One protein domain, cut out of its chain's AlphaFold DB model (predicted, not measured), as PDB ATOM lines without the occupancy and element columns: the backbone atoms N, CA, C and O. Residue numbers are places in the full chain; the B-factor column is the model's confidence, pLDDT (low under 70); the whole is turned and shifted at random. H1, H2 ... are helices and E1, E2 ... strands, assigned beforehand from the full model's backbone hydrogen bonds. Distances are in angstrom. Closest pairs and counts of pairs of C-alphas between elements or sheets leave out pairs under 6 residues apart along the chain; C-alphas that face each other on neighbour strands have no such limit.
ATOM      1  N   ASP A 217     218.134 170.898 180.114       94.12
ATOM      2  CA  ASP A 217     217.349 170.431 178.968       94.12
ATOM      3  C   ASP A 217     216.816 171.600 178.134       94.12
ATOM      4  O   ASP A 217     216.753 171.487 176.913       94.12
ATOM      5  N   ASP A 218     216.554 172.753 178.758       95.00
ATOM      6  CA  ASP A 218     216.254 173.993 178.032       95.00
ATOM      7  C   ASP A 218     217.452 174.457 177.188       95.00
ATOM      8  O   ASP A 218     217.304 174.941 176.068       95.00
ATOM      9  N   LEU A 219     218.669 174.295 177.706       97.44
ATOM     10  CA  LEU A 219     219.886 174.685 176.992       97.44
ATOM     11  C   LEU A 219     220.342 173.620 175.991       97.44
ATOM     12  O   LEU A 219     221.031 173.943 175.028       97.44
ATOM     13  N   ALA A 220     220.008 172.353 176.195       97.94
ATOM     14  CA  ALA A 220     220.499 171.239 175.395       97.94
ATOM     15  C   ALA A 220     219.370 170.279 175.006       97.94
ATOM     16  O   ALA A 220     219.450 169.093 175.321       97.94
ATOM     17  N   PRO A 221     218.336 170.732 174.281       97.12
ATOM     18  CA  PRO A 221     217.129 169.932 174.076       97.12
ATOM     19  C   PRO A 221     217.380 168.619 173.316       97.12
ATOM     20  O   PRO A 221     216.640 167.649 173.432       97.12
ATOM     21  N   THR A 222     218.498 168.516 172.594       97.69
ATOM     22  CA  THR A 222     218.904 167.285 171.908       97.69
ATOM     23  C   THR A 222     219.258 166.120 172.839       97.69
ATOM     24  O   THR A 222     219.381 164.991 172.360       97.69
ATOM     25  N   THR A 223     219.393 166.334 174.153       96.94
ATOM     26  CA  THR A 223     219.644 165.256 175.126       96.94
ATOM     27  C   THR A 223     218.429 164.385 175.422       96.94
ATOM     28  O   THR A 223     218.600 163.236 175.827       96.94
ATOM     29  N   HIS A 224     217.216 164.897 175.210       94.62
ATOM     30  CA  HIS A 224     215.967 164.171 175.459       94.62
ATOM     31  C   HIS A 224     215.211 163.806 174.173       94.62
ATOM     32  O   HIS A 224     214.169 163.156 174.225       94.62
ATOM     33  N   MET A 225     215.757 164.177 173.015       96.44
ATOM     34  CA  MET A 225     215.209 163.822 171.711       96.44
ATOM     35  C   MET A 225     215.460 162.357 171.354       96.44
ATOM     36  O   MET A 225     216.503 161.766 171.645       96.44
ATOM     37  N   THR A 226     214.516 161.789 170.617       95.38
ATOM     38  CA  THR A 226     214.641 160.471 169.997       95.38
ATOM     39  C   THR A 226     215.699 160.472 168.893       95.38
ATOM     40  O   THR A 226     215.971 161.485 168.248       95.38
ATOM     41  N   PHE A 227     216.259 159.299 168.580       94.44
ATOM     42  CA  PHE A 227     217.204 159.169 167.467       94.44
ATOM     43  C   PHE A 227     216.626 159.703 166.142       94.44
ATOM     44  O   PHE A 227     217.329 160.382 165.397       94.44
ATOM     45  N   ALA A 228     215.345 159.433 165.866       93.00
ATOM     46  CA  ALA A 228     214.658 159.884 164.657       93.00
ATOM     47  C   ALA A 228     214.641 161.417 164.523       93.00
ATOM     48  O   ALA A 228     214.878 161.930 163.430       93.00
ATOM     49  N   GLU A 229     214.426 162.143 165.621       94.12
ATOM     50  CA  GLU A 229     214.492 163.610 165.654       94.12
ATOM     51  C   GLU A 229     215.911 164.122 165.405       94.12
ATOM     52  O   GLU A 229     216.120 165.053 164.628       94.12
ATOM     53  N   LEU A 230     216.908 163.473 166.012       95.44
ATOM     54  CA  LEU A 230     218.305 163.896 165.928       95.44
ATOM     55  C   LEU A 230     218.907 163.759 164.523       95.44
ATOM     56  O   LEU A 230     219.876 164.461 164.207       95.44
ATOM     57  N   VAL A 231     218.361 162.873 163.681       93.69
ATOM     58  CA  VAL A 231     218.858 162.623 162.314       93.69
ATOM     59  C   VAL A 231     217.880 163.010 161.201       93.69
ATOM     60  O   VAL A 231     218.289 163.109 160.041       93.69
ATOM     61  N   GLY A 232     216.603 163.203 161.523       89.94
ATOM     62  CA  GLY A 232     215.521 163.357 160.558       89.94
ATOM     63  C   GLY A 232     215.485 164.720 159.861       89.94
ATOM     64  O   GLY A 232     215.922 165.729 160.396       89.94
ATOM     65  N   ASN A 233     214.933 164.763 158.646       85.50
ATOM     66  CA  ASN A 233     214.616 165.994 157.915       85.50
ATOM     67  C   ASN A 233     213.103 166.213 157.941       85.50
ATOM     68  O   ASN A 233     212.386 165.434 157.317       85.50
ATOM     69  N   ARG A 234     212.631 167.286 158.579       84.50
ATOM     70  CA  ARG A 234     211.198 167.607 158.696       84.50
ATOM     71  C   ARG A 234     210.586 168.226 157.435       84.50
ATOM     72  O   ARG A 234     209.419 168.599 157.419       84.50
ATOM     73  N   GLY A 235     211.352 168.303 156.348       80.69
ATOM     74  CA  GLY A 235     210.872 168.771 155.054       80.69
ATOM     75  C   GLY A 235     210.881 170.289 154.908       80.69
ATOM     76  O   GLY A 235     210.242 170.796 153.990       80.69
ATOM     77  N   GLU A 236     211.604 171.027 155.760       83.62
ATOM     78  CA  GLU A 236     211.757 172.469 155.565       83.62
ATOM     79  C   GLU A 236     212.459 172.746 154.240       83.62
ATOM     80  O   GLU A 236     213.601 172.332 154.013       83.62
ATOM     81  N   VAL A 237     211.770 173.483 153.378       76.75
ATOM     82  CA  VAL A 237     212.281 173.912 152.082       76.75
ATOM     83  C   VAL A 237     212.749 175.362 152.155       76.75
ATOM     84  O   VAL A 237     212.117 176.209 152.784       76.75
ATOM     85  N   GLY A 238     213.854 175.658 151.475       77.69
ATOM     86  CA  GLY A 238     214.341 177.024 151.300       77.69
ATOM     87  C   GLY A 238     215.315 177.513 152.373       77.69
ATOM     88  O   GLY A 238     215.969 176.734 153.065       77.69
ATOM     89  N   TYR A 239     215.456 178.834 152.422       84.31
ATOM     90  CA  TYR A 239     216.410 179.573 153.246       84.31
ATOM     91  C   TYR A 239     215.678 180.311 154.375       84.31
ATOM     92  O   TYR A 239     214.458 180.487 154.269       84.31
ATOM     93  N   PRO A 240     216.377 180.773 155.434       85.56
ATOM     94  CA  PRO A 240     215.763 181.669 156.406       85.56
ATOM     95  C   PRO A 240     215.158 182.852 155.646       85.56
ATOM     96  O   PRO A 240     215.766 183.349 154.703       85.56
ATOM     97  N   LYS A 241     213.928 183.260 155.969       80.81
ATOM     98  CA  LYS A 241     213.310 184.442 155.332       80.81
ATOM     99  C   LYS A 241     213.872 185.729 155.920       80.81
ATOM    100  O   LYS A 241     213.954 186.751 155.239       80.81
ATOM    101  N   ALA A 242     214.279 185.644 157.176       79.81
ATOM    102  CA  ALA A 242     214.985 186.681 157.872       79.81
ATOM    103  C   ALA A 242     216.067 186.077 158.776       79.81
ATOM    104  O   ALA A 242     216.216 184.851 158.799       79.81
ATOM    105  N   MET A 243     216.818 186.931 159.472       84.31
ATOM    106  CA  MET A 243     217.739 186.551 160.547       84.31
ATOM    107  C   MET A 243     217.620 187.534 161.728       84.31
ATOM    108  O   MET A 243     217.200 188.681 161.509       84.31
ATOM    109  N   PRO A 244     218.042 187.130 162.942       88.62
ATOM    110  CA  PRO A 244     218.206 188.048 164.068       88.62
ATOM    111  C   PRO A 244     219.360 189.024 163.845       88.62
ATOM    112  O   PRO A 244     220.106 188.930 162.866       88.62
ATOM    113  N   ALA A 245     219.521 189.976 164.762       89.06
ATOM    114  CA  ALA A 245     220.627 190.924 164.695       89.06
ATOM    115  C   ALA A 245     221.985 190.185 164.776       89.06
ATOM    116  O   ALA A 245     222.097 189.215 165.536       89.06
ATOM    117  N   PRO A 246     223.028 190.630 164.047       88.38
ATOM    118  CA  PRO A 246     224.338 189.966 164.001       88.38
ATOM    119  C   PRO A 246     224.984 189.696 165.363       88.38
ATOM    120  O   PRO A 246     225.661 188.689 165.531       88.38
ATOM    121  N   ASP A 247     224.758 190.576 166.338       90.81
ATOM    122  CA  ASP A 247     225.328 190.486 167.684       90.81
ATOM    123  C   ASP A 247     224.377 189.856 168.717       90.81
ATOM    124  O   ASP A 247     224.553 190.035 169.921       90.81
ATOM    125  N   THR A 248     223.334 189.161 168.253       91.94
ATOM    126  CA  THR A 248     222.363 188.495 169.138       91.94
ATOM    127  C   THR A 248     223.010 187.370 169.924       91.94
ATOM    128  O   THR A 248     222.729 187.208 171.109       91.94
ATOM    129  N   TYR A 249     223.908 186.627 169.280       95.75
ATOM    130  CA  TYR A 249     224.586 185.497 169.890       95.75
ATOM    131  C   TYR A 249     226.094 185.561 169.668       95.75
ATOM    132  O   TYR A 249     226.577 186.082 168.662       95.75
ATOM    133  N   ARG A 250     226.834 184.945 170.587       97.94
ATOM    134  CA  ARG A 250     228.225 184.539 170.405       97.94
ATOM    135  C   ARG A 250     228.314 183.031 170.562       97.94
ATOM    136  O   ARG A 250     227.730 182.458 171.479       97.94
ATOM    137  N   ILE A 251     229.042 182.393 169.653       98.81
ATOM    138  CA  ILE A 251     229.190 180.940 169.604       98.81
ATOM    139  C   ILE A 251     230.633 180.588 169.954       98.81
ATOM    140  O   ILE A 251     231.562 181.036 169.290       98.81
ATOM    141  N   THR A 252     230.833 179.741 170.954       98.69
ATOM    142  CA  THR A 252     232.137 179.166 171.284       98.69
ATOM    143  C   THR A 252     232.149 177.697 170.898       98.69
ATOM    144  O   THR A 252     231.302 176.926 171.340       98.69
ATOM    145  N   VAL A 253     233.129 177.291 170.096       98.81
ATOM    146  CA  VAL A 253     233.397 175.901 169.731       98.81
ATOM    147  C   VAL A 253     234.632 175.438 170.493       98.81
ATOM    148  O   VAL A 253     235.746 175.884 170.216       98.81
ATOM    149  N   ASP A 254     234.447 174.519 171.437       98.69
ATOM    150  CA  ASP A 254     235.542 173.904 172.177       98.69
ATOM    151  C   ASP A 254     236.027 172.635 171.467       98.69
ATOM    152  O   ASP A 254     235.350 171.598 171.449       98.69
ATOM    153  N   LEU A 255     237.218 172.710 170.870       98.25
ATOM    154  CA  LEU A 255     237.793 171.600 170.119       98.25
ATOM    155  C   LEU A 255     238.331 170.479 171.004       98.25
ATOM    156  O   LEU A 255     238.556 169.395 170.472       98.25
ATOM    157  N   TYR A 256     238.525 170.670 172.310       97.81
ATOM    158  CA  TYR A 256     238.971 169.601 173.204       97.81
ATOM    159  C   TYR A 256     237.770 168.751 173.619       97.81
ATOM    160  O   TYR A 256     237.701 167.564 173.282       97.81
ATOM    161  N   TRP A 257     236.776 169.389 174.239       98.25
ATOM    162  CA  TRP A 257     235.574 168.753 174.776       98.25
ATOM    163  C   TRP A 257     234.509 168.444 173.723       98.25
ATOM    164  O   TRP A 257     233.623 167.627 173.978       98.25
ATOM    165  N   LYS A 258     234.629 169.008 172.513       98.44
ATOM    166  CA  LYS A 258     233.699 168.782 171.393       98.44
ATOM    167  C   LYS A 258     232.290 169.271 171.726       98.44
ATOM    168  O   LYS A 258     231.305 168.550 171.549       98.44
ATOM    169  N   VAL A 259     232.242 170.485 172.259       98.62
ATOM    170  CA  VAL A 259     231.030 171.166 172.710       98.62
ATOM    171  C   VAL A 259     230.951 172.515 172.017       98.62
ATOM    172  O   VAL A 259     231.963 173.197 171.856       98.62
ATOM    173  N   ILE A 260     229.747 172.894 171.614       98.88
ATOM    174  CA  ILE A 260     229.423 174.259 171.225       98.88
ATOM    175  C   ILE A 260     228.586 174.873 172.333       98.88
ATOM    176  O   ILE A 260     227.665 174.234 172.837       98.88
ATOM    177  N   MET A 261     228.913 176.103 172.699       98.75
ATOM    178  CA  MET A 261     228.153 176.899 173.648       98.75
ATOM    179  C   MET A 261     227.744 178.199 172.975       98.75
ATOM    180  O   MET A 261     228.576 178.869 172.365       98.75
ATOM    181  N   VAL A 262     226.467 178.535 173.070       98.62
ATOM    182  CA  VAL A 262     225.895 179.754 172.514       98.62
ATOM    183  C   VAL A 262     225.422 180.628 173.658       98.62
ATOM    184  O   VAL A 262     224.680 180.154 174.521       98.62
ATOM    185  N   TYR A 263     225.843 181.887 173.646       97.81
ATOM    186  CA  TYR A 263     225.498 182.875 174.660       97.81
ATOM    187  C   TYR A 263     224.870 184.110 174.020       97.81
ATOM    188  O   TYR A 263     225.271 184.506 172.925       97.81
ATOM    189  N   ALA A 264     223.920 184.729 174.713       95.44
ATOM    190  CA  ALA A 264     223.414 186.067 174.434       95.44
ATOM    191  C   ALA A 264     224.018 187.084 175.408       95.44
ATOM    192  O   ALA A 264     224.666 186.715 176.394       95.44
ATOM    193  N   ARG A 265     223.815 188.370 175.114       91.44
ATOM    194  CA  ARG A 265     224.284 189.465 175.965       91.44
ATOM    195  C   ARG A 265     223.423 189.614 177.215       91.44
ATOM    196  O   ARG A 265     222.202 189.528 177.129       91.44
ATOM    197  N   ASP A 266     224.064 189.893 178.338       89.94
ATOM    198  CA  ASP A 266     223.412 190.405 179.538       89.94
ATOM    199  C   ASP A 266     223.165 191.921 179.459       89.94
ATOM    200  O   ASP A 266     223.479 192.585 178.467       89.94
ATOM    201  N   ASN A 267     222.614 192.480 180.538       85.94
ATOM    202  CA  ASN A 267     222.321 193.909 180.657       85.94
ATOM    203  C   ASN A 267     223.576 194.801 180.612       85.94
ATOM    204  O   ASN A 267     223.456 195.995 180.351       85.94
ATOM    205  N   ASN A 268     224.769 194.240 180.842       87.00
ATOM    206  CA  ASN A 268     226.044 194.950 180.718       87.00
ATOM    207  C   ASN A 268     226.616 194.857 179.293       87.00
ATOM    208  O   ASN A 268     227.648 195.458 178.999       87.00
ATOM    209  N   GLY A 269     225.951 194.125 178.397       86.38
ATOM    210  CA  GLY A 269     226.380 193.912 177.021       86.38
ATOM    211  C   GLY A 269     227.372 192.761 176.842       86.38
ATOM    212  O   GLY A 269     227.845 192.571 175.715       86.38
ATOM    213  N   GLU A 270     227.660 191.991 177.895       93.31
ATOM    214  CA  GLU A 270     228.608 190.872 177.891       93.31
ATOM    215  C   GLU A 270     227.905 189.548 177.566       93.31
ATOM    216  O   GLU A 270     226.785 189.300 178.004       93.31
ATOM    217  N   TYR A 271     228.552 188.665 176.802       96.06
ATOM    218  CA  TYR A 271     227.953 187.389 176.382       96.06
ATOM    219  C   TYR A 271     228.001 186.330 177.494       96.06
ATOM    220  O   TYR A 271     228.846 185.435 177.466       96.06
ATOM    221  N   THR A 272     227.101 186.435 178.471       95.50
ATOM    222  CA  THR A 272     227.080 185.584 179.675       95.50
ATOM    223  C   THR A 272     225.796 184.767 179.834       95.50
ATOM    224  O   THR A 272     225.798 183.782 180.572       95.50
ATOM    225  N   ILE A 273     224.717 185.106 179.120       96.69
ATOM    226  CA  ILE A 273     223.432 184.403 179.223       96.69
ATOM    227  C   ILE A 273     223.477 183.149 178.344       96.69
ATOM    228  O   ILE A 273     223.566 183.291 177.123       96.69
ATOM    229  N   PRO A 274     223.431 181.924 178.897       97.19
ATOM    230  CA  PRO A 274     223.472 180.713 178.090       97.19
ATOM    231  C   PRO A 274     222.165 180.538 177.314       97.19
ATOM    232  O   PRO A 274     221.079 180.699 177.861       97.19
ATOM    233  N   ILE A 275     222.290 180.186 176.037       96.94
ATOM    234  CA  ILE A 275     221.158 179.997 175.121       96.94
ATOM    235  C   ILE A 275     221.090 178.562 174.628       96.94
ATOM    236  O   ILE A 275     220.009 177.986 174.558       96.94
ATOM    237  N   ARG A 276     222.237 177.979 174.254       97.94
ATOM    238  CA  ARG A 276     222.258 176.611 173.737       97.94
ATOM    239  C   ARG A 276     223.600 175.921 173.920       97.94
ATOM    240  O   ARG A 276     224.651 176.512 173.670       97.94
ATOM    241  N   TYR A 277     223.567 174.648 174.280       98.69
ATOM    242  CA  TYR A 277     224.707 173.746 174.329       98.69
ATOM    243  C   TYR A 277     224.498 172.607 173.342       98.69
ATOM    244  O   TYR A 277     223.447 171.975 173.317       98.69
ATOM    245  N   MET A 278     225.510 172.338 172.524       98.75
ATOM    246  CA  MET A 278     225.412 171.346 171.457       98.75
ATOM    247  C   MET A 278     226.619 170.421 171.480       98.75
ATOM    248  O   MET A 278     227.764 170.852 171.656       98.75
ATOM    249  N   LEU A 279     226.374 169.137 171.238       98.44
ATOM    250  CA  LEU A 279     227.433 168.172 170.979       98.44
ATOM    251  C   LEU A 279     227.901 168.314 169.527       98.44
ATOM    252  O   LEU A 279     227.076 168.374 168.616       98.44
ATOM    253  N   CYS A 280     229.213 168.319 169.285       98.50
ATOM    254  CA  CYS A 280     229.733 168.484 167.929       98.50
ATOM    255  C   CYS A 280     230.835 167.485 167.555       98.50
ATOM    256  O   CYS A 280     231.409 166.795 168.399       98.50
ATOM    257  N   SER A 281     231.139 167.418 166.258       98.38
ATOM    258  CA  SER A 281     232.304 166.716 165.713       98.38
ATOM    259  C   SER A 281     233.102 167.620 164.775       98.38
ATOM    260  O   SER A 281     232.721 167.770 163.608       98.38
ATOM    261  N   PRO A 282     234.217 168.197 165.246       97.75
ATOM    262  CA  PRO A 282     235.124 168.994 164.435       97.75
ATOM    263  C   PRO A 282     236.069 168.107 163.607       97.75
ATOM    264  O   PRO A 282     235.952 166.874 163.563       97.75
ATOM    265  N   GLY A 283     237.025 168.760 162.952       95.88
ATOM    266  CA  GLY A 283     238.078 168.155 162.153       95.88
ATOM    267  C   GLY A 283     238.983 167.225 162.950       95.88
ATOM    268  O   GLY A 283     239.359 167.533 164.082       95.88
ATOM    269  N   LYS A 284     239.345 166.082 162.358       93.88
ATOM    270  CA  LYS A 284     240.409 165.200 162.879       93.88
ATOM    271  C   LYS A 284     241.780 165.884 162.794       93.88
ATOM    272  O   LYS A 284     241.937 166.877 162.091       93.88
ATOM    273  N   SER A 285     242.790 165.323 163.458       89.62
ATOM    274  CA  SER A 285     244.159 165.868 163.485       89.62
ATOM    275  C   SER A 285     244.785 166.087 162.102       89.62
ATOM    276  O   SER A 285     245.569 167.010 161.939       89.62
ATOM    277  N   THR A 286     244.419 165.292 161.095       90.56
ATOM    278  CA  THR A 286     244.936 165.426 159.719       90.56
ATOM    279  C   THR A 286     244.174 166.434 158.856       90.56
ATOM    280  O   THR A 286     244.547 166.687 157.716       90.56
ATOM    281  N   SER A 287     243.085 166.997 159.375       91.62
ATOM    282  CA  SER A 287     242.228 167.959 158.683       91.62
ATOM    283  C   SER A 287     241.484 168.789 159.724       91.62
ATOM    284  O   SER A 287     240.264 168.663 159.887       91.62
ATOM    285  N   GLN A 288     242.259 169.537 160.509       93.38
ATOM    286  CA  GLN A 288     241.787 170.211 161.713       93.38
ATOM    287  C   GLN A 288     240.808 171.334 161.384       93.38
ATOM    288  O   GLN A 288     240.920 172.025 160.371       93.38
ATOM    289  N   THR A 289     239.845 171.530 162.279       97.50
ATOM    290  CA  THR A 289     239.069 172.769 162.301       97.50
ATOM    291  C   THR A 289     240.005 173.904 162.731       97.50
ATOM    292  O   THR A 289     240.683 173.743 163.748       97.50
ATOM    293  N   PRO A 290     240.074 175.024 161.990       97.19
ATOM    294  CA  PRO A 290     240.959 176.128 162.342       97.19
ATOM    295  C   PRO A 290     240.521 176.777 163.656       97.19
ATOM    296  O   PRO A 290     239.327 176.956 163.893       97.19
ATOM    297  N   THR A 291     241.489 177.155 164.487       98.06
ATOM    298  CA  THR A 291     241.254 177.956 165.690       98.06
ATOM    299  C   THR A 291     241.312 179.446 165.369       98.06
ATOM    300  O   THR A 291     241.942 179.864 164.398       98.06
ATOM    301  N   GLY A 292     240.634 180.254 166.179       98.19
ATOM    302  CA  GLY A 292     240.562 181.701 166.012       98.19
ATOM    303  C   GLY A 292     239.168 182.248 166.288       98.19
ATOM    304  O   GLY A 292     238.242 181.512 166.623       98.19
ATOM    305  N   THR A 293     239.030 183.561 166.137       98.44
ATOM    306  CA  THR A 293     237.736 184.245 166.191       98.44
ATOM    307  C   THR A 293     237.321 184.611 164.776       98.44
ATOM    308  O   THR A 293     238.086 185.238 164.045       98.44
ATOM    309  N   PHE A 294     236.123 184.195 164.383       98.00
ATOM    310  CA  PHE A 294     235.592 184.369 163.037       98.00
ATOM    311  C   PHE A 294     234.223 185.035 163.086       98.00
ATOM    312  O   PHE A 294     233.466 184.845 164.030       98.00
ATOM    313  N   GLU A 295     233.873 185.751 162.025       96.44
ATOM    314  CA  GLU A 295     232.510 186.231 161.805       96.44
ATOM    315  C   GLU A 295     231.829 185.360 160.756       96.44
ATOM    316  O   GLU A 295     232.326 185.238 159.626       96.44
ATOM    317  N   MET A 296     230.680 184.783 161.120       94.62
ATOM    318  CA  MET A 296     229.903 183.945 160.212       94.62
ATOM    319  C   MET A 296     229.562 184.688 158.928       94.62
ATOM    320  O   MET A 296     229.147 185.848 158.936       94.62
ATOM    321  N   LYS A 297     229.671 183.985 157.804       91.56
ATOM    322  CA  LYS A 297     229.303 184.519 156.494       91.56
ATOM    323  C   LYS A 297     227.836 184.238 156.190       91.56
ATOM    324  O   LYS A 297     227.205 183.368 156.796       91.56
ATOM    325  N   GLY A 298     227.301 184.966 155.210       90.12
ATOM    326  CA  GLY A 298     225.911 184.818 154.776       90.12
ATOM    327  C   GLY A 298     225.612 183.544 153.995       90.12
ATOM    328  O   GLY A 298     224.447 183.218 153.805       90.12
ATOM    329  N   THR A 299     226.624 182.781 153.578       91.44
ATOM    330  CA  THR A 299     226.405 181.530 152.850       91.44
ATOM    331  C   THR A 299     225.715 180.500 153.739       91.44
ATOM    332  O   THR A 299     226.210 180.108 154.805       91.44
ATOM    333  N   ARG A 300     224.562 180.035 153.267       92.38
ATOM    334  CA  ARG A 300     223.795 178.941 153.853       92.38
ATOM    335  C   ARG A 300     223.483 177.909 152.778       92.38
ATOM    336  O   ARG A 300     223.369 178.258 151.605       92.38
ATOM    337  N   VAL A 301     223.319 176.644 153.157       92.50
ATOM    338  CA  VAL A 301     222.878 175.580 152.236       92.50
ATOM    339  C   VAL A 301     221.925 174.647 152.962       92.50
ATOM    340  O   VAL A 301     222.304 174.010 153.937       92.50
ATOM    341  N   ARG A 302     220.665 174.576 152.526       92.12
ATOM    342  CA  ARG A 302     219.650 173.802 153.255       92.12
ATOM    343  C   ARG A 302     219.909 172.298 153.203       92.12
ATOM    344  O   ARG A 302     219.784 171.626 154.225       92.12
ATOM    345  N   ASN A 303     220.235 171.778 152.026       91.38
ATOM    346  CA  ASN A 303     220.538 170.372 151.786       91.38
ATOM    347  C   ASN A 303     221.330 170.275 150.480       91.38
ATOM    348  O   ASN A 303     220.833 170.704 149.440       91.38
ATOM    349  N   SER A 304     222.564 169.781 150.531       92.00
ATOM    350  CA  SER A 304     223.403 169.649 149.339       92.00
ATOM    351  C   SER A 304     224.422 168.534 149.490       92.00
ATOM    352  O   SER A 304     224.785 168.133 150.598       92.00
ATOM    353  N   ARG A 305     224.904 168.065 148.341       93.31
ATOM    354  CA  ARG A 305     226.080 167.216 148.219       93.31
ATOM    355  C   ARG A 305     227.336 168.064 148.377       93.31
ATOM    356  O   ARG A 305     227.391 169.187 147.872       93.31
ATOM    357  N   PHE A 306     228.352 167.533 149.050       90.19
ATOM    358  CA  PHE A 306     229.678 168.152 149.069       90.19
ATOM    359  C   PHE A 306     230.374 167.959 147.723       90.19
ATOM    360  O   PHE A 306     230.425 166.845 147.199       90.19
ATOM    361  N   ASN A 307     230.935 169.038 147.173       85.69
ATOM    362  CA  ASN A 307     231.673 168.962 145.918       85.69
ATOM    363  C   ASN A 307     232.870 168.005 146.055       85.69
ATOM    364  O   ASN A 307     233.601 168.064 147.043       85.69
ATOM    365  N   GLY A 308     233.046 167.110 145.082       82.44
ATOM    366  CA  GLY A 308     234.101 166.091 145.096       82.44
ATOM    367  C   GLY A 308     233.901 164.937 146.089       82.44
ATOM    368  O   GLY A 308     234.750 164.056 146.153       82.44
ATOM    369  N   LEU A 309     232.796 164.895 146.845       86.00
ATOM    370  CA  LEU A 309     232.457 163.784 147.746       86.00
ATOM    371  C   LEU A 309     231.118 163.150 147.345       86.00
ATOM    372  O   LEU A 309     230.350 163.718 146.574       86.00
ATOM    373  N   THR A 310     230.809 161.960 147.855       90.12
ATOM    374  CA  THR A 310     229.530 161.252 147.618       90.12
ATOM    375  C   THR A 310     228.497 161.480 148.720       90.12
ATOM    376  O   THR A 310     227.407 160.926 148.665       90.12
ATOM    377  N   VAL A 311     228.822 162.311 149.710       94.00
ATOM    378  CA  VAL A 311     227.987 162.543 150.889       94.00
ATOM    379  C   VAL A 311     227.255 163.880 150.833       94.00
ATOM    380  O   VAL A 311     227.711 164.850 150.220       94.00
ATOM    381  N   TRP A 312     226.132 163.919 151.533       94.44
ATOM    382  CA  TRP A 312     225.243 165.058 151.700       94.44
ATOM    383  C   TRP A 312     225.228 165.511 153.156       94.44
ATOM    384  O   TRP A 312     225.540 164.740 154.063       94.44
ATOM    385  N   ALA A 313     224.842 166.760 153.390       95.31
ATOM    386  CA  ALA A 313     224.461 167.231 154.715       95.31
ATOM    387  C   ALA A 313     223.375 168.297 154.608       95.31
ATOM    388  O   ALA A 313     223.163 168.898 153.552       95.31
ATOM    389  N   GLN A 314     222.744 168.570 155.737       94.31
ATOM    390  CA  GLN A 314     221.693 169.556 155.888       94.31
ATOM    391  C   GLN A 314     222.192 170.769 156.677       94.31
ATOM    392  O   GLN A 314     223.139 170.668 157.461       94.31
ATOM    393  N   PHE A 315     221.526 171.907 156.479       95.44
ATOM    394  CA  PHE A 315     221.665 173.117 157.291       95.44
ATOM    395  C   PHE A 315     223.101 173.649 157.405       95.44
ATOM    396  O   PHE A 315     223.621 173.881 158.493       95.44
ATOM    397  N   TRP A 316     223.762 173.854 156.267       95.38
ATOM    398  CA  TRP A 316     225.127 174.364 156.251       95.38
ATOM    399  C   TRP A 316     225.122 175.850 156.570       95.38
ATOM    400  O   TRP A 316     224.392 176.610 155.930       95.38
ATOM    401  N   SER A 317     225.989 176.258 157.490       96.62
ATOM    402  CA  SER A 317     226.216 177.649 157.865       96.62
ATOM    403  C   SER A 317     227.706 177.956 157.825       96.62
ATOM    404  O   SER A 317     228.478 177.392 158.601       96.62
ATOM    405  N   LEU A 318     228.122 178.806 156.879       96.00
ATOM    406  CA  LEU A 318     229.534 179.113 156.651       96.00
ATOM    407  C   LEU A 318     230.112 179.939 157.802       96.00
ATOM    408  O   LEU A 318     229.609 181.020 158.115       96.00
ATOM    409  N   ILE A 319     231.205 179.442 158.378       96.56
ATOM    410  CA  ILE A 319     231.986 180.136 159.403       96.56
ATOM    411  C   ILE A 319     233.072 180.962 158.712       96.56
ATOM    412  O   ILE A 319     233.054 182.186 158.753       96.56
ATOM    413  N   THR A 320     234.001 180.288 158.032       94.12
ATOM    414  CA  THR A 320     235.159 180.898 157.366       94.12
ATOM    415  C   THR A 320     235.714 179.957 156.298       94.12
ATOM    416  O   THR A 320     235.579 178.739 156.426       94.12
ATOM    417  N   GLY A 321     236.345 180.488 155.248       91.50
ATOM    418  CA  GLY A 321     236.936 179.688 154.170       91.50
ATOM    419  C   GLY A 321     235.953 178.657 153.597       91.50
ATOM    420  O   GLY A 321     234.970 179.015 152.959       91.50
ATOM    421  N   ARG A 322     236.215 177.367 153.844       90.31
ATOM    422  CA  ARG A 322     235.331 176.236 153.486       90.31
ATOM    423  C   ARG A 322     234.854 175.441 154.713       90.31
ATOM    424  O   ARG A 322     234.561 174.254 154.609       90.31
ATOM    425  N   ILE A 323     234.817 176.082 155.877       95.94
ATOM    426  CA  ILE A 323     234.463 175.483 157.166       95.94
ATOM    427  C   ILE A 323     233.035 175.885 157.528       95.94
ATOM    428  O   ILE A 323     232.736 177.062 157.732       95.94
ATOM    429  N   TYR A 324     232.160 174.890 157.621       97.50
ATOM    430  CA  TYR A 324     230.739 175.065 157.897       97.50
ATOM    431  C   TYR A 324     230.361 174.394 159.219       97.50
ATOM    432  O   TYR A 324     230.887 173.324 159.538       97.50
ATOM    433  N   PHE A 325     229.389 174.963 159.930       98.62
ATOM    434  CA  PHE A 325     228.483 174.150 160.740       98.62
ATOM    435  C   PHE A 325     227.533 173.420 159.800       98.62
ATOM    436  O   PHE A 325     227.023 174.040 158.869       98.62
ATOM    437  N   HIS A 326     227.293 172.132 160.011       97.81
ATOM    438  CA  HIS A 326     226.262 171.392 159.285       97.81
ATOM    439  C   HIS A 326     225.829 170.156 160.079       97.81
ATOM    440  O   HIS A 326     226.480 169.769 161.050       97.81
ATOM    441  N   SER A 327     224.739 169.513 159.669       97.50
ATOM    442  CA  SER A 327     224.279 168.266 160.290       97.50
ATOM    443  C   SER A 327     225.292 167.120 160.129       97.50
ATOM    444  O   SER A 327     226.311 167.235 159.447       97.50
ATOM    445  N   ILE A 328     224.970 165.940 160.650       96.31
ATOM    446  CA  ILE A 328     225.610 164.685 160.244       96.31
ATOM    447  C   ILE A 328     225.544 164.472 158.719       96.31
ATOM    448  O   ILE A 328     224.835 165.177 157.995       96.31
ATOM    449  N   LEU A 329     226.319 163.504 158.232       96.00
ATOM    450  CA  LEU A 329     226.407 163.161 156.814       96.00
ATOM    451  C   LEU A 329     225.374 162.104 156.413       96.00
ATOM    452  O   LEU A 329     225.101 161.179 157.184       96.00
ATOM    453  N   TYR A 330     224.933 162.176 155.161       94.50
ATOM    454  CA  TYR A 330     223.998 161.257 154.506       94.50
ATOM    455  C   TYR A 330     224.593 160.744 153.187       94.50
ATOM    456  O   TYR A 330     225.426 161.432 152.595       94.50
ATOM    457  N   ASN A 331     224.192 159.562 152.707       93.00
ATOM    458  CA  ASN A 331     224.608 159.081 151.377       93.00
ATOM    459  C   ASN A 331     223.753 159.680 150.246       93.00
ATOM    460  O   ASN A 331     224.171 159.698 149.090       93.00
ATOM    461  N   SER A 332     222.591 160.242 150.576       90.81
ATOM    462  CA  SER A 332     221.714 160.951 149.645       90.81
ATOM    463  C   SER A 332     221.077 162.171 150.312       90.81
ATOM    464  O   SER A 332     221.273 162.432 151.496       90.81
ATOM    465  N   SER A 333     220.295 162.942 149.556       85.12
ATOM    466  CA  SER A 333     219.532 164.076 150.089       85.12
ATOM    467  C   SER A 333     218.408 163.660 151.054       85.12
ATOM    468  O   SER A 333     217.814 164.528 151.702       85.12
ATOM    469  N   ASN A 334     218.106 162.360 151.164       84.62
ATOM    470  CA  ASN A 334     217.090 161.812 152.055       84.62
ATOM    471  C   ASN A 334     217.655 161.602 153.469       84.62
ATOM    472  O   ASN A 334     218.654 160.914 153.659       84.62
ATOM    473  N   ALA A 335     216.971 162.131 154.485       77.00
ATOM    474  CA  ALA A 335     217.416 161.992 155.868       77.00
ATOM    475  C   ALA A 335     217.343 160.572 156.441       77.00
ATOM    476  O   ALA A 335     218.019 160.289 157.424       77.00
ATOM    477  N   SER A 336     216.580 159.666 155.827       84.00
ATOM    478  CA  SER A 336     216.628 158.239 156.175       84.00
ATOM    479  C   SER A 336     217.964 157.585 155.810       84.00
ATOM    480  O   SER A 336     218.298 156.519 156.320       84.00
ATOM    481  N   ASP A 337     218.747 158.209 154.931       88.19
ATOM    482  CA  ASP A 337     219.999 157.665 154.411       88.19
ATOM    483  C   ASP A 337     221.224 158.244 155.131       88.19
ATOM    484  O   ASP A 337     222.227 158.635 154.530       88.19
ATOM    485  N   TYR A 338     221.126 158.354 156.455       89.62
ATOM    486  CA  TYR A 338     222.211 158.844 157.293       89.62
ATOM    487  C   TYR A 338     223.384 157.849 157.327       89.62
ATOM    488  O   TYR A 338     223.241 156.628 157.194       89.62
ATOM    489  N   THR A 339     224.586 158.382 157.518       90.94
ATOM    490  CA  THR A 339     225.829 157.601 157.601       90.94
ATOM    491  C   THR A 339     226.190 157.264 159.048       90.94
ATOM    492  O   THR A 339     225.594 157.764 160.001       90.94
ATOM    493  N   ALA A 340     227.276 156.509 159.232       90.00
ATOM    494  CA  ALA A 340     227.882 156.277 160.543       90.00
ATOM    495  C   ALA A 340     228.409 157.555 161.235       90.00
ATOM    496  O   ALA A 340     228.867 157.482 162.375       90.00
ATOM    497  N   SER A 341     228.361 158.730 160.593       93.50
ATOM    498  CA  SER A 341     228.840 159.985 161.190       93.50
ATOM    499  C   SER A 341     228.100 160.385 162.471       93.50
ATOM    500  O   SER A 341     228.715 161.032 163.314       93.50
ATOM    501  N   TYR A 342     226.852 159.941 162.671       95.00
ATOM    502  CA  TYR A 342     226.138 160.123 163.939       95.00
ATOM    503  C   TYR A 342     226.885 159.494 165.120       95.00
ATOM    504  O   TYR A 342     227.119 160.158 166.124       95.00
ATOM    505  N   SER A 343     227.373 158.256 164.960       94.12
ATOM    506  CA  SER A 343     228.143 157.545 166.000       94.12
ATOM    507  C   SER A 343     229.442 158.251 166.401       94.12
ATOM    508  O   SER A 343     230.086 157.878 167.378       94.12
ATOM    509  N   ARG A 344     229.866 159.249 165.618       95.38
ATOM    510  CA  ARG A 344     231.090 160.013 165.844       95.38
ATOM    511  C   ARG A 344     230.838 161.337 166.556       95.38
ATOM    512  O   ARG A 344     231.828 161.951 166.954       95.38
ATOM    513  N   LEU A 345     229.580 161.756 166.739       96.75
ATOM    514  CA  LEU A 345     229.234 162.966 167.485       96.75
ATOM    515  C   LEU A 345     229.894 162.955 168.864       96.75
ATOM    516  O   LEU A 345     229.917 161.949 169.568       96.75
ATOM    517  N   GLY A 346     230.513 164.080 169.212       96.12
ATOM    518  CA  GLY A 346     231.309 164.208 170.422       96.12
ATOM    519  C   GLY A 346     232.770 163.771 170.286       96.12
ATOM    520  O   GLY A 346     233.491 163.870 171.277       96.12
ATOM    521  N   ASN A 347     233.208 163.351 169.093       95.81
ATOM    522  CA  ASN A 347     234.598 163.053 168.735       95.81
ATOM    523  C   ASN A 347     235.029 163.836 167.483       95.81
ATOM    524  O   ASN A 347     234.205 164.215 166.651       95.81
ATOM    525  N   ALA A 348     236.337 164.055 167.317       94.75
ATOM    526  CA  ALA A 348     236.879 164.638 166.089       94.75
ATOM    527  C   ALA A 348     236.757 163.636 164.928       94.75
ATOM    528  O   ALA A 348     237.226 162.504 165.036       94.75
ATOM    529  N   ALA A 349     236.113 164.030 163.830       92.75
ATOM    530  CA  ALA A 349     235.753 163.090 162.764       92.75
ATOM    531  C   ALA A 349     235.641 163.703 161.361       92.75
ATOM    532  O   ALA A 349     235.386 162.972 160.397       92.75
ATOM    533  N   SER A 350     235.748 165.026 161.218       90.19
ATOM    534  CA  SER A 350     235.487 165.714 159.953       90.19
ATOM    535  C   SER A 350     236.751 166.115 159.188       90.19
ATOM    536  O   SER A 350     237.868 165.948 159.677       90.19
ATOM    537  N   HIS A 351     236.552 166.671 157.988       89.94
ATOM    538  CA  HIS A 351     237.583 167.335 157.184       89.94
ATOM    539  C   HIS A 351     237.603 168.855 157.419       89.94
ATOM    540  O   HIS A 351     237.648 169.637 156.477       89.94
ATOM    541  N   GLY A 352     237.470 169.270 158.681       92.06
ATOM    542  CA  GLY A 352     237.530 170.666 159.124       92.06
ATOM    543  C   GLY A 352     236.173 171.273 159.491       92.06
ATOM    544  O   GLY A 352     236.106 172.070 160.422       92.06
ATOM    545  N   CYS A 353     235.081 170.872 158.834       96.69
ATOM    546  CA  CYS A 353     233.727 171.321 159.197       96.69
ATOM    547  C   CYS A 353     233.302 170.854 160.601       96.69
ATOM    548  O   CYS A 353     233.868 169.915 161.156       96.69
ATOM    549  N   ILE A 354     232.273 171.463 161.175       98.56
ATOM    550  CA  ILE A 354     231.761 171.096 162.496       98.56
ATOM    551  C   ILE A 354     230.398 170.434 162.319       98.56
ATOM    552  O   ILE A 354     229.425 171.083 161.934       98.56
ATOM    553  N   ARG A 355     230.346 169.121 162.565       98.50
ATOM    554  CA  ARG A 355     229.120 168.327 162.423       98.50
ATOM    555  C   ARG A 355     228.296 168.367 163.701       98.50
ATOM    556  O   ARG A 355     228.861 168.345 164.793       98.50
ATOM    557  N   LEU A 356     226.984 168.362 163.533       98.62
ATOM    558  CA  LEU A 356     225.971 168.504 164.575       98.62
ATOM    559  C   LEU A 356     224.832 167.503 164.348       98.62
ATOM    560  O   LEU A 356     224.702 166.932 163.264       98.62
ATOM    561  N   THR A 357     223.969 167.332 165.344       97.81
ATOM    562  CA  THR A 357     222.632 166.754 165.131       97.81
ATOM    563  C   THR A 357     221.830 167.642 164.166       97.81
ATOM    564  O   THR A 357     222.187 168.802 163.929       97.81
ATOM    565  N   VAL A 358     220.755 167.123 163.566       95.94
ATOM    566  CA  VAL A 358     219.907 167.950 162.693       95.94
ATOM    567  C   VAL A 358     219.271 169.124 163.444       95.94
ATOM    568  O   VAL A 358     219.382 170.237 162.923       95.94
ATOM    569  N   PRO A 359     218.676 168.946 164.640       96.50
ATOM    570  CA  PRO A 359     218.076 170.054 165.382       96.50
ATOM    571  C   PRO A 359     219.084 171.159 165.716       96.50
ATOM    572  O   PRO A 359     218.798 172.332 165.493       96.50
ATOM    573  N   ASP A 360     220.309 170.812 166.124       98.12
ATOM    574  CA  ASP A 360     221.332 171.814 166.447       98.12
ATOM    575  C   ASP A 360     221.886 172.528 165.203       98.12
ATOM    576  O   ASP A 360     222.055 173.750 165.207       98.12
ATOM    577  N   ALA A 361     222.118 171.804 164.098       97.62
ATOM    578  CA  ALA A 361     222.503 172.427 162.828       97.62
ATOM    579  C   ALA A 361     221.412 173.378 162.318       97.62
ATOM    580  O   ALA A 361     221.703 174.481 161.850       97.62
ATOM    581  N   ARG A 362     220.149 172.956 162.438       95.06
ATOM    582  CA  ARG A 362     218.970 173.752 162.104       95.06
ATOM    583  C   ARG A 362     218.872 174.990 162.988       95.06
ATOM    584  O   ARG A 362     218.626 176.068 162.458       95.06
ATOM    585  N   TRP A 363     219.109 174.868 164.294       95.88
ATOM    586  CA  TRP A 363     219.111 176.007 165.207       95.88
ATOM    587  C   TRP A 363     220.099 177.074 164.739       95.88
ATOM    588  O   TRP A 363     219.687 178.206 164.496       95.88
ATOM    589  N   ILE A 364     221.362 176.703 164.485       97.06
ATOM    590  CA  ILE A 364     222.386 177.639 163.982       97.06
ATOM    591  C   ILE A 364     221.961 178.256 162.644       97.06
ATOM    592  O   ILE A 364     222.125 179.456 162.433       97.06
ATOM    593  N   TYR A 365     221.397 177.454 161.741       95.19
ATOM    594  CA  TYR A 365     221.004 177.897 160.406       95.19
ATOM    595  C   TYR A 365     219.992 179.050 160.412       95.19
ATOM    596  O   TYR A 365     220.108 179.939 159.568       95.19
ATOM    597  N   TYR A 366     219.045 179.053 161.358       92.81
ATOM    598  CA  TYR A 366     218.013 180.090 161.486       92.81
ATOM    599  C   TYR A 366     218.336 181.174 162.527       92.81
ATOM    600  O   TYR A 366     217.863 182.295 162.376       92.81
ATOM    601  N   ASN A 367     219.134 180.868 163.557       92.56
ATOM    602  CA  ASN A 367     219.386 181.778 164.683       92.56
ATOM    603  C   ASN A 367     220.733 182.503 164.611       92.56
ATOM    604  O   ASN A 367     220.879 183.572 165.192       92.56
ATOM    605  N   ALA A 368     221.738 181.965 163.915       93.25
ATOM    606  CA  ALA A 368     223.046 182.608 163.830       93.25
ATOM    607  C   ALA A 368     223.136 183.466 162.563       93.25
ATOM    608  O   ALA A 368     223.332 182.956 161.454       93.25
ATOM    609  N   ALA A 369     222.970 184.778 162.716       92.00
ATOM    610  CA  ALA A 369     223.011 185.749 161.627       92.00
ATOM    611  C   ALA A 369     224.422 185.924 161.028       92.00
ATOM    612  O   ALA A 369     225.422 185.672 161.709       92.00
ATOM    613  N   PRO A 370     224.553 186.366 159.763       90.94
ATOM    614  CA  PRO A 370     225.842 186.813 159.232       90.94
ATOM    615  C   PRO A 370     226.433 187.899 160.145       90.94
ATOM    616  O   PRO A 370     225.707 188.791 160.571       90.94
ATOM    617  N   GLY A 371     227.723 187.805 160.468       92.56
ATOM    618  CA  GLY A 371     228.373 188.651 161.477       92.56
ATOM    619  C   GLY A 371     228.352 188.087 162.904       92.56
ATOM    620  O   GLY A 371     229.088 188.593 163.744       92.56
ATOM    621  N   THR A 372     227.603 187.006 163.177       95.94
ATOM    622  CA  THR A 372     227.698 186.275 164.457       95.94
ATOM    623  C   THR A 372     229.148 185.873 164.709       95.94
ATOM    624  O   THR A 372     229.779 185.240 163.853       95.94
ATOM    625  N   VAL A 373     229.667 186.219 165.886       98.00
ATOM    626  CA  VAL A 373     231.038 185.889 166.280       98.00
ATOM    627  C   VAL A 373     231.112 184.427 166.716       98.00
ATOM    628  O   VAL A 373     230.390 183.989 167.614       98.00
ATOM    629  N   VAL A 374     232.017 183.682 166.085       98.69
ATOM    630  CA  VAL A 374     232.335 182.285 166.380       98.69
ATOM    631  C   VAL A 374     233.780 182.200 166.848       98.69
ATOM    632  O   VAL A 374     234.713 182.370 166.066       98.69
ATOM    633  N   GLU A 375     233.970 181.904 168.124       98.56
ATOM    634  CA  GLU A 375     235.272 181.601 168.699       98.56
ATOM    635  C   GLU A 375     235.516 180.095 168.632       98.56
ATOM    636  O   GLU A 375     234.863 179.316 169.324       98.56
ATOM    637  N   ILE A 376     236.470 179.669 167.811       98.69
ATOM    638  CA  ILE A 376     236.933 178.285 167.781       98.69
ATOM    639  C   ILE A 376     238.221 178.209 168.589       98.69
ATOM    640  O   ILE A 376     239.277 178.674 168.155       98.69
ATOM    641  N   ARG A 377     238.145 177.593 169.766       98.06
ATOM    642  CA  ARG A 377     239.275 177.473 170.690       98.06
ATOM    643  C   ARG A 377     239.757 176.032 170.774       98.06
ATOM    644  O   ARG A 377     238.960 175.096 170.712       98.06
ATOM    645  N   SER A 378     241.058 175.845 170.987       97.38
ATOM    646  CA  SER A 378     241.646 174.509 171.177       97.38
ATOM    647  C   SER A 378     241.006 173.746 172.342       97.38
ATOM    648  O   SER A 378     240.927 172.522 172.289       97.38
ATOM    649  N   GLY A 379     240.527 174.468 173.361       96.06
ATOM    650  CA  GLY A 379     240.022 173.900 174.607       96.06
ATOM    651  C   GLY A 379     241.148 173.402 175.516       96.06
ATOM    652  O   GLY A 379     242.329 173.465 175.173       96.06
ATOM    653  N   SER A 380     240.786 172.924 176.704       96.88
ATOM    654  CA  SER A 380     241.737 172.405 177.690       96.88
ATOM    655  C   SER A 380     241.102 171.313 178.538       96.88
ATOM    656  O   SER A 380     239.960 171.441 178.976       96.88
ATOM    657  N   SER A 381     241.877 170.279 178.862       96.62
ATOM    658  CA  SER A 381     241.474 169.235 179.813       96.62
ATOM    659  C   SER A 381     241.180 169.773 181.217       96.62
ATOM    660  O   SER A 381     240.471 169.124 181.985       96.62
ATOM    661  N   LYS A 382     241.711 170.958 181.547       97.75
ATOM    662  CA  LYS A 382     241.503 171.643 182.828       97.75
ATOM    663  C   LYS A 382     240.217 172.476 182.873       97.75
ATOM    664  O   LYS A 382     239.852 172.934 183.949       97.75
ATOM    665  N   ASP A 383     239.530 172.669 181.745       97.81
ATOM    666  CA  ASP A 383     238.244 173.375 181.706       97.81
ATOM    667  C   ASP A 383     237.138 172.476 182.286       97.81
ATOM    668  O   ASP A 383     236.495 171.687 181.585       97.81
ATOM    669  N   SER A 384     236.958 172.559 183.604       97.94
ATOM    670  CA  SER A 384     235.972 171.776 184.348       97.94
ATOM    671  C   SER A 384     234.531 172.162 184.008       97.94
ATOM    672  O   SER A 384     233.660 171.291 184.027       97.94
ATOM    673  N   ALA A 385     234.278 173.422 183.647       97.25
ATOM    674  CA  ALA A 385     232.950 173.914 183.292       97.25
ATOM    675  C   ALA A 385     232.467 173.290 181.975       97.25
ATOM    676  O   ALA A 385     231.398 172.680 181.916       97.25
ATOM    677  N   THR A 386     233.302 173.333 180.935       98.12
ATOM    678  CA  THR A 386     232.976 172.734 179.634       98.12
ATOM    679  C   THR A 386     232.935 171.209 179.721       98.12
ATOM    680  O   THR A 386     232.075 170.574 179.106       98.12
ATOM    681  N   LYS A 387     233.795 170.601 180.550       98.25
ATOM    682  CA  LYS A 387     233.710 169.171 180.884       98.25
ATOM    683  C   LYS A 387     232.357 168.806 181.501       98.25
ATOM    684  O   LYS A 387     231.773 167.789 181.128       98.25
ATOM    685  N   ALA A 388     231.850 169.612 182.434       98.19
ATOM    686  CA  ALA A 388     230.562 169.364 183.077       98.19
ATOM    687  C   ALA A 388     229.402 169.421 182.069       98.19
ATOM    688  O   ALA A 388     228.541 168.540 182.094       98.19
ATOM    689  N   ILE A 389     229.423 170.385 181.140       98.44
ATOM    690  CA  ILE A 389     228.460 170.462 180.028       98.44
ATOM    691  C   ILE A 389     228.567 169.207 179.154       98.44
ATOM    692  O   ILE A 389     227.578 168.508 178.940       98.44
ATOM    693  N   LYS A 390     229.781 168.859 178.708       98.00
ATOM    694  CA  LYS A 390     230.044 167.675 177.879       98.00
ATOM    695  C   LYS A 390     229.488 166.390 178.491       98.00
ATOM    696  O   LYS A 390     228.878 165.597 177.782       98.00
ATOM    697  N   ASN A 391     229.679 166.180 179.790       97.94
ATOM    698  CA  ASN A 391     229.230 164.967 180.474       97.94
ATOM    699  C   ASN A 391     227.700 164.808 180.499       97.94
ATOM    700  O   ASN A 391     227.207 163.685 180.630       97.94
ATOM    701  N   LYS A 392     226.961 165.916 180.383       98.25
ATOM    702  CA  LYS A 392     225.495 165.933 180.336       98.25
ATOM    703  C   LYS A 392     224.937 165.843 178.913       98.25
ATOM    704  O   LYS A 392     223.812 165.390 178.748       98.25
ATOM    705  N   LEU A 393     225.724 166.186 177.888       98.12
ATOM    706  CA  LEU A 393     225.351 166.070 176.472       98.12
ATOM    707  C   LEU A 393     225.350 164.606 175.991       98.12
ATOM    708  O   LEU A 393     226.229 164.174 175.240       98.12
ATOM    709  N   LYS A 394     224.358 163.836 176.439       96.56
ATOM    710  CA  LYS A 394     224.136 162.440 176.054       96.56
ATOM    711  C   LYS A 394     223.010 162.375 175.030       96.56
ATOM    712  O   LYS A 394     221.897 162.775 175.328       96.56
ATOM    713  N   LEU A 395     223.312 161.875 173.836       97.38
ATOM    714  CA  LEU A 395     222.330 161.711 172.763       97.38
ATOM    715  C   LEU A 395     221.710 160.313 172.798       97.38
ATOM    716  O   LEU A 395     222.346 159.363 173.266       97.38
ATOM    717  N   ALA A 396     220.513 160.168 172.225       96.56
ATOM    718  CA  ALA A 396     219.892 158.863 172.030       96.56
ATOM    719  C   ALA A 396     220.816 157.907 171.256       96.56
ATOM    720  O   ALA A 396     221.493 158.290 170.293       96.56
ATOM    721  N   ALA A 397     220.837 156.640 171.667       93.25
ATOM    722  CA  ALA A 397     221.628 155.622 170.992       93.25
ATOM    723  C   ALA A 397     221.125 155.391 169.559       93.25
ATOM    724  O   ALA A 397     219.937 155.511 169.261       93.25
ATOM    725  N   MET A 398     222.046 155.026 168.667       90.19
ATOM    726  CA  MET A 398     221.680 154.597 167.323       90.19
ATOM    727  C   MET A 398     220.956 153.242 167.402       90.19
ATOM    728  O   MET A 398     221.497 152.319 168.015       90.19
ATOM    729  N   PRO A 399     219.761 153.097 166.803       89.06
ATOM    730  CA  PRO A 399     219.028 151.839 166.830       89.06
ATOM    731  C   PRO A 399     219.754 150.763 166.014       89.06
ATOM    732  O   PRO A 399     220.430 151.065 165.026       89.06
ATOM    733  N   SER A 400     219.588 149.499 166.414       87.25
ATOM    734  CA  SER A 400     220.150 148.335 165.712       87.25
ATOM    735  C   SER A 400     219.556 148.155 164.313       87.25
ATOM    736  O   SER A 400     220.256 147.751 163.387       87.25
ATOM    737  N   VAL A 401     218.279 148.507 164.149       87.19
ATOM    738  CA  VAL A 401     217.582 148.549 162.864       87.19
ATOM    739  C   VAL A 401     217.408 150.002 162.447       87.19
ATOM    740  O   VAL A 401     216.925 150.829 163.219       87.19
ATOM    741  N   ARG A 402     217.792 150.320 161.209       86.25
ATOM    742  CA  ARG A 402     217.619 151.658 160.638       86.25
ATOM    743  C   ARG A 402     216.120 151.976 160.499       86.25
ATOM    744  O   ARG A 402     215.448 151.292 159.727       86.25
ATOM    745  N   PRO A 403     215.587 153.004 161.185       85.12
ATOM    746  CA  PRO A 403     214.207 153.418 161.001       85.12
ATOM    747  C   PRO A 403     214.013 154.030 159.613       85.12
ATOM    748  O   PRO A 403     214.886 154.719 159.082       85.12
ATOM    749  N   THR A 404     212.828 153.814 159.048       85.94
ATOM    750  CA  THR A 404     212.367 154.569 157.880       85.94
ATOM    751  C   THR A 404     211.784 155.888 158.369       85.94
ATOM    752  O   THR A 404     210.809 155.888 159.115       85.94
ATOM    753  N   LEU A 405     212.376 157.010 157.961       86.88
ATOM    754  CA  LEU A 405     211.968 158.347 158.387       86.88
ATOM    755  C   LEU A 405     211.194 159.041 157.267       86.88
ATOM    756  O   LEU A 405     211.684 159.185 156.143       86.88
ATOM    757  N   LYS A 406     209.998 159.527 157.589       84.75
ATOM    758  CA  LYS A 406     209.204 160.386 156.709       84.75
ATOM    759  C   LYS A 406     209.136 161.779 157.311       84.75
ATOM    760  O   LYS A 406     208.922 161.923 158.506       84.75
ATOM    761  N   ALA A 407     209.283 162.801 156.469       81.81
ATOM    762  CA  ALA A 407     209.394 164.191 156.911       81.81
ATOM    763  C   ALA A 407     208.277 164.639 157.872       81.81
ATOM    764  O   ALA A 407     208.553 165.316 158.856       81.81
ATOM    765  N   LYS A 408     207.035 164.226 157.599       79.56
ATOM    766  CA  LYS A 408     205.846 164.597 158.381       79.56
ATOM    767  C   LYS A 408     205.706 163.836 159.703       79.56
ATOM    768  O   LYS A 408     204.975 164.294 160.569       79.56
ATOM    769  N   ASP A 409     206.418 162.722 159.846       85.44
ATOM    770  CA  ASP A 409     206.273 161.795 160.974       85.44
ATOM    771  C   ASP A 409     207.424 161.944 161.981       85.44
ATOM    772  O   ASP A 409     207.435 161.284 163.017       85.44
ATOM    773  N   ILE A 410     208.419 162.788 161.676       87.88
ATOM    774  CA  ILE A 410     209.519 163.083 162.594       87.88
ATOM    775  C   ILE A 410     208.981 163.998 163.702       87.88
ATOM    776  O   ILE A 410     208.509 165.099 163.382       87.88
ATOM    777  N   PRO A 411     209.067 163.579 164.980       86.38
ATOM    778  CA  PRO A 411     208.603 164.396 166.090       86.38
ATOM    779  C   PRO A 411     209.352 165.737 166.183       86.38
ATOM    780  O   PRO A 411     210.374 165.970 165.529       86.38
ATOM    781  N   TRP A 412     208.798 166.662 166.958       87.75
ATOM    782  CA  TRP A 412     209.439 167.938 167.246       87.75
ATOM    783  C   TRP A 412     209.273 168.256 168.717       87.75
ATOM    784  O   TRP A 412     208.195 168.644 169.157       87.75
ATOM    785  N   THR A 413     210.356 168.067 169.454       91.25
ATOM    786  CA  THR A 413     210.446 168.358 170.888       91.25
ATOM    787  C   THR A 413     211.472 169.450 171.189       91.25
ATOM    788  O   THR A 413     211.810 169.683 172.343       91.25
ATOM    789  N   ASP A 414     211.971 170.144 170.157       91.38
ATOM    790  CA  ASP A 414     212.869 171.281 170.360       91.38
ATOM    791  C   ASP A 414     212.088 172.441 170.988       91.38
ATOM    792  O   ASP A 414     210.931 172.687 170.650       91.38
ATOM    793  N   ASN A 415     212.736 173.175 171.884       88.25
ATOM    794  CA  ASN A 415     212.115 174.231 172.684       88.25
ATOM    795  C   ASN A 415     212.126 175.610 172.002       88.25
ATOM    796  O   ASN A 415     212.013 176.637 172.670       88.25
ATOM    797  N   TRP A 416     212.300 175.627 170.682       89.25
ATOM    798  CA  TRP A 416     212.220 176.827 169.859       89.25
ATOM    799  C   TRP A 416     211.472 176.519 168.564       89.25
ATOM    800  O   TRP A 416     211.515 175.396 168.058       89.25
ATOM    801  N   GLU A 417     210.875 177.538 167.956       85.00
ATOM    802  CA  GLU A 417     210.341 177.463 166.595       85.00
ATOM    803  C   GLU A 417     210.908 178.558 165.685       85.00
ATOM    804  O   GLU A 417     211.427 179.575 166.137       85.00
ATOM    805  N   ILE A 418     210.815 178.364 164.361       84.62
ATOM    806  CA  ILE A 418     211.316 179.350 163.381       84.62
ATOM    807  C   ILE A 418     210.641 180.714 163.574       84.62
ATOM    808  O   ILE A 418     211.302 181.740 163.406       84.62
ATOM    809  N   ASP A 419     209.359 180.708 163.937       78.69
ATOM    810  CA  ASP A 419     208.549 181.911 164.127       78.69
ATOM    811  C   ASP A 419     208.861 182.637 165.449       78.69
ATOM    812  O   ASP A 419     208.540 183.815 165.584       78.69
ATOM    813  N   GLU A 420     209.538 181.974 166.397       78.25
ATOM    814  CA  GLU A 420     209.990 182.574 167.662       78.25
ATOM    815  C   GLU A 420     211.357 183.260 167.550       78.25
ATOM    816  O   GLU A 420     211.741 184.033 168.428       78.25
ATOM    817  N   VAL A 421     212.116 182.985 166.486       78.31
ATOM    818  CA  VAL A 421     213.394 183.660 166.250       78.31
ATOM    819  C   VAL A 421     213.106 185.133 165.946       78.31
ATOM    820  O   VAL A 421     212.337 185.410 165.029       78.31
ATOM    821  N   PRO A 422     213.732 186.103 166.630       71.94
ATOM    822  CA  PRO A 422     213.609 187.507 166.244       71.94
ATOM    823  C   PRO A 422     214.105 187.697 164.809       71.94
ATOM    824  O   PRO A 422     215.282 187.521 164.512       71.94
ATOM    825  N   GLN A 423     213.177 187.931 163.886       69.38
ATOM    826  CA  GLN A 423     213.397 187.857 162.442       69.38
ATOM    827  C   GLN A 423     213.287 189.254 161.816       69.38
ATOM    828  O   GLN A 423     212.187 189.629 161.403       69.38
ATOM    829  N   ASP A 424     214.368 190.039 161.705       64.69
ATOM    830  CA  ASP A 424     214.219 191.466 161.329       64.69
ATOM    831  C   ASP A 424     215.158 191.978 160.231       64.69
ATOM    832  O   ASP A 424     215.052 193.131 159.806       64.69
ATOM    833  N   PHE A 425     215.986 191.099 159.661       62.91
ATOM    834  CA  PHE A 425     216.706 191.362 158.413       62.91
ATOM    835  C   PHE A 425     216.323 190.363 157.336       62.91
ATOM    836  O   PHE A 425     216.421 189.172 157.590       62.91
ATOM    837  N   LYS A 426     215.973 190.797 156.117       67.56
ATOM    838  CA  LYS A 426     215.739 189.855 155.009       67.56
ATOM    839  C   LYS A 426     217.030 189.116 154.683       67.56
ATOM    840  O   LYS A 426     217.991 189.722 154.218       67.56
ATOM    841  N   TYR A 427     217.035 187.803 154.874       72.94
ATOM    842  CA  TYR A 427     218.168 186.983 154.471       72.94
ATOM    843  C   TYR A 427     218.347 187.096 152.953       72.94
ATOM    844  O   TYR A 427     217.467 186.730 152.170       72.94
TER     845      TYR A 427
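AT A GLANCE: This is residues 217 to 427 of the 432 residues of an uncharacterized protein of Lachnospiraceae bacterium (UniProt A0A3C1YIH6). With little regular structure, two strongly twisted sheets make a partial sandwich, strands crossed; H3 packs on both, H4 on one. Of 211 printed residues, 82 are in four named helices and nine named strands, a mixed class. The sheets, both mixed, run E3-E2-E1-E9-E4 and E5-E6-E7-E8. The whole is compact, radius of gyration of the C-alphas 16.0 A, spanning 49 by 40 by 35 A.

IN THESE COORDINATES: H1 is residues 227-231, from C-alpha (217.204, 159.169, 167.467). Then come E1 250-254, E2 259-265, E3 271-279, 20.0 A long, E4 292-295, E5 300-305, E6 312-320, E7 323-327, H2 340-344, E8 354-356, H3 358-367, E9 373-377 and H4 384-392, ending at (225.495, 165.933, 180.336).

HOW THE PARTS SIT: H3 is on the second sheet, height 8.1 A; the closest C-alphas of H3 and E6, 362 and 315, are 5.6 A apart. Parallel E1 and E9 have N 251 and O 373 within hydrogen-bond range, 2.9 A. H2 has 0 of 1 O i to N i+4 pairs within range, but 2 of 2 O i to N i+3.

THE WHOLE: The printed part has no cut; the H1-E1, E3-E4 and E7-H2 links are long, and residues 423-426 are under pLDDT 70.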